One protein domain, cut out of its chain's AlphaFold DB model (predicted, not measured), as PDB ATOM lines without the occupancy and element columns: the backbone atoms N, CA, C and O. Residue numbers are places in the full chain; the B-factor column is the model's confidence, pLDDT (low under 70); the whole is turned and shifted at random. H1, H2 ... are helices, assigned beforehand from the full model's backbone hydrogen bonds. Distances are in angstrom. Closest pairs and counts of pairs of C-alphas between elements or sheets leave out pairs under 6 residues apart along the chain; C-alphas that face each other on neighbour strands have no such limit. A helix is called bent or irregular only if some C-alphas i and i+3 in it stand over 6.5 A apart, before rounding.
ATOM      1  N   HIS A   6      23.091  -0.296  39.568       60.72
ATOM      2  CA  HIS A   6      24.101   0.584  40.141       60.72
ATOM      3  C   HIS A   6      24.859   1.386  39.071       60.72
ATOM      4  O   HIS A   6      25.258   2.524  39.300       60.72
ATOM      5  N   SER A   7      25.002   0.832  37.864       71.62
ATOM      6  CA  SER A   7      25.695   1.489  36.753       71.62
ATOM      7  C   SER A   7      24.827   2.547  36.069       71.62
ATOM      8  O   SER A   7      25.355   3.530  35.557       71.62
ATOM      9  N   ALA A   8      23.499   2.394  36.073       81.56
ATOM     10  CA  ALA A   8      22.604   3.309  35.363       81.56
ATOM     11  C   ALA A   8      22.575   4.715  35.984       81.56
ATOM     12  O   ALA A   8      22.572   5.714  35.263       81.56
ATOM     13  N   HIS A   9      22.579   4.805  37.315       84.62
ATOM     14  CA  HIS A   9      22.616   6.092  38.010       84.62
ATOM     15  C   HIS A   9      23.961   6.799  37.850       84.62
ATOM     16  O   HIS A   9      23.980   7.999  37.585       84.62
ATOM     17  N   HIS A  10      25.065   6.054  37.946       87.62
ATOM     18  CA  HIS A  10      26.404   6.611  37.791       87.62
ATOM     19  C   HIS A  10      26.613   7.197  36.387       87.62
ATOM     20  O   HIS A  10      26.918   8.378  36.257       87.62
ATOM     21  N   VAL A  11      26.311   6.420  35.341       90.12
ATOM     22  CA  VAL A  11      26.426   6.888  33.950       90.12
ATOM     23  C   VAL A  11      25.472   8.059  33.673       90.12
ATOM     24  O   VAL A  11      25.825   8.976  32.936       90.12
ATOM     25  N   THR A  12      24.276   8.082  34.284       92.38
ATOM     26  CA  THR A  12      23.373   9.247  34.175       92.38
ATOM     27  C   THR A  12      24.058  10.509  34.691       92.38
ATOM     28  O   THR A  12      24.000  11.537  34.026       92.38
ATOM     29  N   ALA A  13      24.691  10.440  35.863       92.19
ATOM     30  CA  ALA A  13      25.318  11.599  36.487       92.19
ATOM     31  C   ALA A  13      26.466  12.158  35.633       92.19
ATOM     32  O   ALA A  13      26.510  13.364  35.396       92.19
ATOM     33  N   GLU A  14      27.336  11.290  35.111       95.06
ATOM     34  CA  GLU A  14      28.453  11.695  34.246       95.06
ATOM     35  C   GLU A  14      27.962  12.370  32.959       95.06
ATOM     36  O   GLU A  14      28.424  13.455  32.602       95.06
ATOM     37  N   LEU A  15      26.973  11.770  32.286       94.75
ATOM     38  CA  LEU A  15      26.397  12.343  31.070       94.75
ATOM     39  C   LEU A  15      25.689  13.670  31.343       94.75
ATOM     40  O   LEU A  15      25.756  14.581  30.524       94.75
ATOM     41  N   TYR A  16      25.002  13.793  32.478       95.50
ATOM     42  CA  TYR A  16      24.278  15.014  32.823       95.50
ATOM     43  C   TYR A  16      25.222  16.164  33.105       95.50
ATOM     44  O   TYR A  16      24.969  17.269  32.632       95.50
ATOM     45  N   GLN A  17      26.315  15.900  33.818       96.81
ATOM     46  CA  GLN A  17      27.340  16.908  34.034       96.81
ATOM     47  C   GLN A  17      27.928  17.370  32.695       96.81
ATOM     48  O   GLN A  17      27.891  18.558  32.396       96.81
ATOM     49  N   ALA A  18      28.351  16.432  31.839       97.25
ATOM     50  CA  ALA A  18      28.923  16.761  30.534       97.25
ATOM     51  C   ALA A  18      27.959  17.555  29.631       97.25
ATOM     52  O   ALA A  18      28.376  18.471  28.926       97.25
ATOM     53  N   LEU A  19      26.664  17.223  29.651       96.75
ATOM     54  CA  LEU A  19      25.638  17.952  28.902       96.75
ATOM     55  C   LEU A  19      25.423  19.366  29.457       96.75
ATOM     56  O   LEU A  19      25.325  20.318  28.680       96.75
ATOM     57  N   ALA A  20      25.367  19.511  30.781       95.56
ATOM     58  CA  ALA A  20      25.225  20.811  31.426       95.56
ATOM     59  C   ALA A  20      26.417  21.731  31.112       95.56
ATOM     60  O   ALA A  20      26.214  22.900  30.789       95.56
ATOM     61  N   ASP A  21      27.639  21.189  31.113       96.94
ATOM     62  CA  ASP A  21      28.872  21.941  30.850       96.94
ATOM     63  C   ASP A  21      28.913  22.558  29.442       96.94
ATOM     64  O   ASP A  21      29.531  23.602  29.237       96.94
ATOM     65  N   ILE A  22      28.224  21.949  28.470       96.12
ATOM     66  CA  ILE A  22      28.132  22.455  27.089       96.12
ATOM     67  C   ILE A  22      26.802  23.167  26.792       96.12
ATOM     68  O   ILE A  22      26.480  23.425  25.632       96.12
ATOM     69  N   GLY A  23      26.033  23.508  27.831       92.81
ATOM     70  CA  GLY A  23      24.870  24.391  27.730       92.81
ATOM     71  C   GLY A  23      23.523  23.698  27.513       92.81
ATOM     72  O   GLY A  23      22.537  24.379  27.226       92.81
ATOM     73  N   PHE A  24      23.430  22.372  27.663       95.38
ATOM     74  CA  PHE A  24      22.121  21.719  27.708       95.38
ATOM     75  C   PHE A  24      21.437  21.980  29.045       95.38
ATOM     76  O   PHE A  24      22.025  21.860  30.117       95.38
ATOM     77  N   ALA A  25      20.140  22.247  28.976       95.12
ATOM     78  CA  ALA A  25      19.288  22.305  30.145       95.12
ATOM     79  C   ALA A  25      18.597  20.945  30.347       95.12
ATOM     80  O   ALA A  25      18.080  20.349  29.399       95.12
ATOM     81  N   ILE A  26      18.556  20.463  31.590       95.12
ATOM     82  CA  ILE A  26      18.098  19.108  31.918       95.12
ATOM     83  C   ILE A  26      16.787  19.178  32.720       95.12
ATOM     84  O   ILE A  26      16.781  19.719  33.826       95.12
ATOM     85  N   PRO A  27      15.668  18.624  32.214       94.94
ATOM     86  CA  PRO A  27      14.402  18.623  32.939       94.94
ATOM     87  C   PRO A  27      14.413  17.612  34.095       94.94
ATOM     88  O   PRO A  27      15.144  16.617  34.078       94.94
ATOM     89  N   GLY A  28      13.548  17.818  35.089       92.56
ATOM     90  CA  GLY A  28      13.317  16.829  36.146       92.56
ATOM     91  C   GLY A  28      12.761  15.513  35.587       92.56
ATOM     92  O   GLY A  28      11.985  15.513  34.632       92.56
ATOM     93  N   GLY A  29      13.146  14.373  36.169       90.50
ATOM     94  CA  GLY A  29      12.703  13.052  35.690       90.50
ATOM     95  C   GLY A  29      13.251  12.671  34.306       90.50
ATOM     96  O   GLY A  29      12.630  11.893  33.592       90.50
ATOM     97  N   SER A  30      14.400  13.226  33.923       89.19
ATOM     98  CA  SER A  30      15.021  13.082  32.599       89.19
ATOM     99  C   SER A  30      15.710  11.736  32.341       89.19
ATOM    100  O   SER A  30      16.187  11.514  31.233       89.19
ATOM    101  N   SER A  31      15.799  10.848  33.340       90.62
ATOM    102  CA  SER A  31      16.479   9.553  33.207       90.62
ATOM    103  C   SER A  31      15.472   8.414  33.246       90.62
ATOM    104  O   SER A  31      14.632   8.325  34.143       90.62
ATOM    105  N   ALA A  32      15.578   7.522  32.264       89.88
ATOM    106  CA  ALA A  32      14.862   6.260  32.217       89.88
ATOM    107  C   ALA A  32      15.869   5.132  31.992       89.88
ATOM    108  O   ALA A  32      16.697   5.167  31.068       89.88
ATOM    109  N   TYR A  33      15.797   4.108  32.831       86.94
ATOM    110  CA  TYR A  33      16.665   2.953  32.715       86.94
ATOM    111  C   TYR A  33      15.922   1.663  33.025       86.94
ATOM    112  O   TYR A  33      14.928   1.639  33.753       86.94
ATOM    113  N   TRP A  34      16.422   0.592  32.427       85.94
ATOM    114  CA  TRP A  34      15.962  -0.760  32.665       85.94
ATOM    115  C   TRP A  34      17.085  -1.586  33.265       85.94
ATOM    116  O   TRP A  34      18.222  -1.522  32.792       85.94
ATOM    117  N   VAL A  35      16.717  -2.378  34.266       78.94
ATOM    118  CA  VAL A  35      17.589  -3.329  34.942       78.94
ATOM    119  C   VAL A  35      16.973  -4.709  34.793       78.94
ATOM    120  O   VAL A  35      15.812  -4.910  35.159       78.94
ATOM    121  N   GLY A  36      17.739  -5.643  34.235       70.19
ATOM    122  CA  GLY A  36      17.387  -7.061  34.248       70.19
ATOM    123  C   GLY A  36      17.582  -7.643  35.645       70.19
ATOM    124  O   GLY A  36      18.365  -7.113  36.427       70.19
ATOM    125  N   ASN A  37      16.881  -8.726  35.986       61.59
ATOM    126  CA  ASN A  37      17.098  -9.388  37.275       61.59
ATOM    127  C   ASN A  37      18.595  -9.659  37.503       61.59
ATOM    128  O   ASN A  37      19.294 -10.109  36.598       61.59
ATOM    129  N   ALA A  38      19.063  -9.398  38.730       56.09
ATOM    130  CA  ALA A  38      20.474  -9.486  39.121       56.09
ATOM    131  C   ALA A  38      21.090 -10.895  38.961       56.09
ATOM    132  O   ALA A  38      22.303 -11.055  39.058       56.09
ATOM    133  N   VAL A  39      20.262 -11.907  38.692       52.06
ATOM    134  CA  VAL A  39      20.662 -13.270  38.335       52.06
ATOM    135  C   VAL A  39      20.269 -13.470  36.870       52.06
ATOM    136  O   VAL A  39      19.087 -13.421  36.531       52.06
ATOM    137  N   GLY A  40      21.275 -13.563  36.001       59.44
ATOM    138  CA  GLY A  40      21.157 -13.271  34.574       59.44
ATOM    139  C   GLY A  40      20.193 -14.139  33.760       59.44
ATOM    140  O   GLY A  40      19.852 -15.259  34.131       59.44
ATOM    141  N   SER A  41      19.786 -13.587  32.609       64.56
ATOM    142  CA  SER A  41      19.646 -14.302  31.317       64.56
ATOM    143  C   SER A  41      18.902 -13.498  30.247       64.56
ATOM    144  O   SER A  41      19.014 -13.836  29.076       64.56
ATOM    145  N   ILE A  42      18.156 -12.452  30.608       76.19
ATOM    146  CA  ILE A  42      17.295 -11.742  29.650       76.19
ATOM    147  C   ILE A  42      17.885 -10.364  29.372       76.19
ATOM    148  O   ILE A  42      18.021  -9.563  30.297       76.19
ATOM    149  N   ASN A  43      18.225 -10.073  28.114       82.25
ATOM    150  CA  ASN A  43      18.523  -8.706  27.701       82.25
ATOM    151  C   ASN A  43      17.221  -7.960  27.428       82.25
ATOM    152  O   ASN A  43      16.201  -8.553  27.092       82.25
ATOM    153  N   TYR A  44      17.262  -6.629  27.494       83.69
ATOM    154  CA  TYR A  44      16.092  -5.817  27.159       83.69
ATOM    155  C   TYR A  44      15.537  -6.113  25.754       83.69
ATOM    156  O   TYR A  44      14.325  -6.099  25.566       83.69
ATOM    157  N   ILE A  45      16.418  -6.399  24.786       86.12
ATOM    158  CA  ILE A  45      16.040  -6.736  23.404       86.12
ATOM    159  C   ILE A  45      15.299  -8.075  23.293       86.12
ATOM    160  O   ILE A  45      14.547  -8.271  22.345       86.12
ATOM    161  N   ASP A  46      15.459  -8.956  24.280       88.12
ATOM    162  CA  ASP A  46      14.824 -10.274  24.315       88.12
ATOM    163  C   ASP A  46      13.416 -10.218  24.944       88.12
ATOM    164  O   ASP A  46      12.747 -11.240  25.080       88.12
ATOM    165  N   LEU A  47      12.951  -9.037  25.373       86.38
ATOM    166  CA  LEU A  47      11.609  -8.857  25.923       86.38
ATOM    167  C   LEU A  47      10.571  -8.706  24.806       86.38
ATOM    168  O   LEU A  47      10.669  -7.796  23.986       86.38
ATOM    169  N   ASP A  48       9.482  -9.473  24.881       89.06
ATOM    170  CA  ASP A  48       8.333  -9.332  23.965       89.06
ATOM    171  C   ASP A  48       7.708  -7.928  23.986       89.06
ATOM    172  O   ASP A  48       7.060  -7.489  23.035       89.06
ATOM    173  N   ARG A  49       7.835  -7.223  25.117       89.88
ATOM    174  CA  ARG A  49       7.312  -5.868  25.299       89.88
ATOM    175  C   ARG A  49       8.077  -5.088  26.356       89.88
ATOM    176  O   ARG A  49       8.507  -5.633  27.373       89.88
ATOM    177  N   THR A  50       8.099  -3.771  26.183       89.62
ATOM    178  CA  THR A  50       8.568  -2.816  27.190       89.62
ATOM    179  C   THR A  50       7.813  -3.009  28.514       89.62
ATOM    180  O   THR A  50       6.578  -2.929  28.539       89.62
ATOM    181  N   PRO A  51       8.507  -3.210  29.649       91.00
ATOM    182  CA  PRO A  51       7.859  -3.313  30.951       91.00
ATOM    183  C   PRO A  51       7.071  -2.047  31.298       91.00
ATOM    184  O   PRO A  51       7.550  -0.930  31.097       91.00
ATOM    185  N   LYS A  52       5.879  -2.203  31.891       90.50
ATOM    186  CA  LYS A  52       4.970  -1.075  32.188       90.50
ATOM    187  C   LYS A  52       5.628   0.039  33.013       90.50
ATOM    188  O   LYS A  52       5.388   1.212  32.744       90.50
ATOM    189  N   LYS A  53       6.470  -0.314  33.993       88.19
ATOM    190  CA  LYS A  53       7.195   0.661  34.827       88.19
ATOM    191  C   LYS A  53       8.169   1.494  33.990       88.19
ATOM    192  O   LYS A  53       8.127   2.715  34.071       88.19
ATOM    193  N   LEU A  54       8.964   0.843  33.137       91.19
ATOM    194  CA  LEU A  54       9.881   1.525  32.224       91.19
ATOM    195  C   LEU A  54       9.121   2.423  31.242       91.19
ATOM    196  O   LEU A  54       9.480   3.583  31.079       91.19
ATOM    197  N   ALA A  55       8.044   1.912  30.639       93.12
ATOM    198  CA  ALA A  55       7.207   2.689  29.726       93.12
ATOM    199  C   ALA A  55       6.626   3.942  30.405       93.12
ATOM    200  O   ALA A  55       6.614   5.017  29.810       93.12
ATOM    201  N   SER A  56       6.195   3.823  31.665       93.00
ATOM    202  CA  SER A  56       5.724   4.959  32.464       93.00
ATOM    203  C   SER A  56       6.831   5.993  32.691       93.00
ATOM    204  O   SER A  56       6.628   7.176  32.426       93.00
ATOM    205  N   THR A  57       8.032   5.560  33.090       93.31
ATOM    206  CA  THR A  57       9.174   6.466  33.287       93.31
ATOM    207  C   THR A  57       9.584   7.162  31.988       93.31
ATOM    208  O   THR A  57       9.810   8.368  31.999       93.31
ATOM    209  N   ILE A  58       9.606   6.448  30.857       94.38
ATOM    210  CA  ILE A  58       9.865   7.035  29.531       94.38
ATOM    211  C   ILE A  58       8.800   8.083  29.186       94.38
ATOM    212  O   ILE A  58       9.134   9.154  28.684       94.38
ATOM    213  N   LYS A  59       7.523   7.815  29.480       96.00
ATOM    214  CA  LYS A  59       6.438   8.773  29.239       96.00
ATOM    215  C   LYS A  59       6.607  10.044  30.075       96.00
ATOM    216  O   LYS A  59       6.422  11.139  29.543       96.00
ATOM    217  N   THR A  60       6.976   9.915  31.349       95.56
ATOM    218  CA  THR A  60       7.261  11.063  32.223       95.56
ATOM    219  C   THR A  60       8.449  11.868  31.703       95.56
ATOM    220  O   THR A  60       8.333  13.080  31.549       95.56
ATOM    221  N   LEU A  61       9.548  11.192  31.352       96.31
ATOM    222  CA  LEU A  61      10.736  11.805  30.754       96.31
ATOM    223  C   LEU A  61      10.366  12.611  29.507       96.31
ATOM    224  O   LEU A  61      10.683  13.795  29.425       96.31
ATOM    225  N   ALA A  62       9.652  11.993  28.563       96.81
ATOM    226  CA  ALA A  62       9.252  12.639  27.317       96.81
ATOM    227  C   ALA A  62       8.341  13.851  27.567       96.81
ATOM    228  O   ALA A  62       8.556  14.912  26.984       96.81
ATOM    229  N   SER A  63       7.365  13.719  28.469       97.62
ATOM    230  CA  SER A  63       6.447  14.810  28.826       97.62
ATOM    231  C   SER A  63       7.201  16.004  29.412       97.62
ATOM    232  O   SER A  63       7.008  17.137  28.971       97.62
ATOM    233  N   ASN A  64       8.109  15.749  30.357       97.56
ATOM    234  CA  ASN A  64       8.889  16.797  31.005       97.56
ATOM    235  C   ASN A  64       9.873  17.453  30.033       97.56
ATOM    236  O   ASN A  64      10.019  18.672  30.055       97.56
ATOM    237  N   ALA A  65      10.507  16.676  29.151       97.31
ATOM    238  CA  ALA A  65      11.418  17.201  28.138       97.31
ATOM    239  C   ALA A  65      10.711  18.102  27.125       97.31
ATOM    240  O   ALA A  65      11.185  19.205  26.862       97.31
ATOM    241  N   VAL A  66       9.557  17.677  26.607       98.00
ATOM    242  CA  VAL A  66       8.763  18.493  25.677       98.00
ATOM    243  C   VAL A  66       8.286  19.774  26.355       98.00
ATOM    244  O   VAL A  66       8.437  20.856  25.791       98.00
ATOM    245  N   HIS A  67       7.754  19.666  27.576       97.75
ATOM    246  CA  HIS A  67       7.301  20.833  28.327       97.75
ATOM    247  C   HIS A  67       8.447  21.823  28.576       97.75
ATOM    248  O   HIS A  67       8.302  23.018  28.328       97.75
ATOM    249  N   PHE A  68       9.605  21.326  29.004       97.50
ATOM    250  CA  PHE A  68      10.758  22.161  29.308       97.50
ATOM    251  C   PHE A  68      11.368  22.813  28.063       97.50
ATOM    252  O   PHE A  68      11.671  24.003  28.081       97.50
ATOM    253  N   ALA A  69      11.469  22.077  26.952       97.44
ATOM    254  CA  ALA A  69      11.920  22.630  25.679       97.44
ATOM    255  C   ALA A  69      10.987  23.743  25.173       97.44
ATOM    256  O   ALA A  69      11.461  24.769  24.690       97.44
ATOM    257  N   ALA A  70       9.667  23.574  25.320       98.19
ATOM    258  CA  ALA A  70       8.701  24.616  24.982       98.19
ATOM    259  C   ALA A  70       8.897  25.872  25.849       98.19
ATOM    260  O   ALA A  70       8.972  26.975  25.312       98.19
ATOM    261  N   GLN A  71       9.075  25.705  27.164       97.62
ATOM    262  CA  GLN A  71       9.332  26.821  28.079       97.62
ATOM    263  C   GLN A  71      10.630  27.568  27.751       97.62
ATOM    264  O   GLN A  71      10.623  28.794  27.700       97.62
ATOM    265  N   LEU A  72      11.726  26.861  27.468       96.69
ATOM    266  CA  LEU A  72      13.000  27.490  27.097       96.69
ATOM    267  C   LEU A  72      12.944  28.188  25.737       96.69
ATOM    268  O   LEU A  72      13.625  29.190  25.536       96.69
ATOM    269  N   LYS A  73      12.127  27.690  24.806       96.94
ATOM    270  CA  LYS A  73      11.897  28.357  23.521       96.94
ATOM    271  C   LYS A  73      11.154  29.684  23.699       96.94
ATOM    272  O   LYS A  73      11.464  30.647  23.009       96.94
ATOM    273  N   GLU A  74      10.169  29.726  24.595       98.06
ATOM    274  CA  GLU A  74       9.404  30.942  24.899       98.06
ATOM    275  C   GLU A  74      10.201  31.932  25.756       98.06
ATOM    276  O   GLU A  74      10.090  33.145  25.585       98.06
ATOM    277  N   ARG A  75      10.991  31.413  26.698       96.81
ATOM    278  CA  ARG A  75      11.725  32.182  27.705       96.81
ATOM    279  C   ARG A  75      13.158  31.647  27.801       96.81
ATOM    280  O   ARG A  75      13.467  30.917  28.747       96.81
TER     281      ARG A  75
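This is residues 6 to 75 of the 80 residues of an uncharacterized protein of Rhodanobacter sp. C03 (UniProt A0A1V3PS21). Two helices, H1 and H2, run in nearly the same direction with a space between them, and the long link that joins them runs back through that space as an unnamed strip, residues 26 to 36. Residues 37 to 42 of the link stick out past the end where both helices begin, and the link then folds back to H2. The printed part has 70 residues with two named helices, H1 then H2, and no named strand, and its class is all helix. It is loose, with a radius of gyration of the C-alphas of 14.8 A, and only just elongated, spanning 47 by 23 by 15 A.

H1 is residues 6 to 21, 23.8 A from first to last C-alpha, and begins at C-alpha 6 (24.101, 0.584, 40.141). It is neither bent nor irregular, but only just: C-alphas 6 and 9 are 6.1 A apart. Residues 22 to 51 hold no named element. H2, the longest helix, is residues 52 to 74, 33.1 A long, from C-alpha 52 (4.970, -1.075, 32.188) to C-alpha 74 (9.404, 30.942, 24.899).

H1 and H2 are apart, with no C-alpha of the one within 8 A of the other. The N-to-C direction of H1 is (0.16, 0.91, -0.38), and that of H2 is (0.13, 0.96, -0.25). Every O i to N i+4 pair is within hydrogen-bond range in H2; in H1, 11 of 12 are.

The C-alphas of Val 39 and Glu 74 are the two farthest apart, at 47.6 A. The printed part has no cut, and the link from H1 to H2, 30 residues, is long. Residues 18 to 23, of which 18 to 21 belong to H1, and residues 37 to 42 stand free. The mean pLDDT of the printed part is 88.9; residue 6 and residues 37 to 41 are under 70.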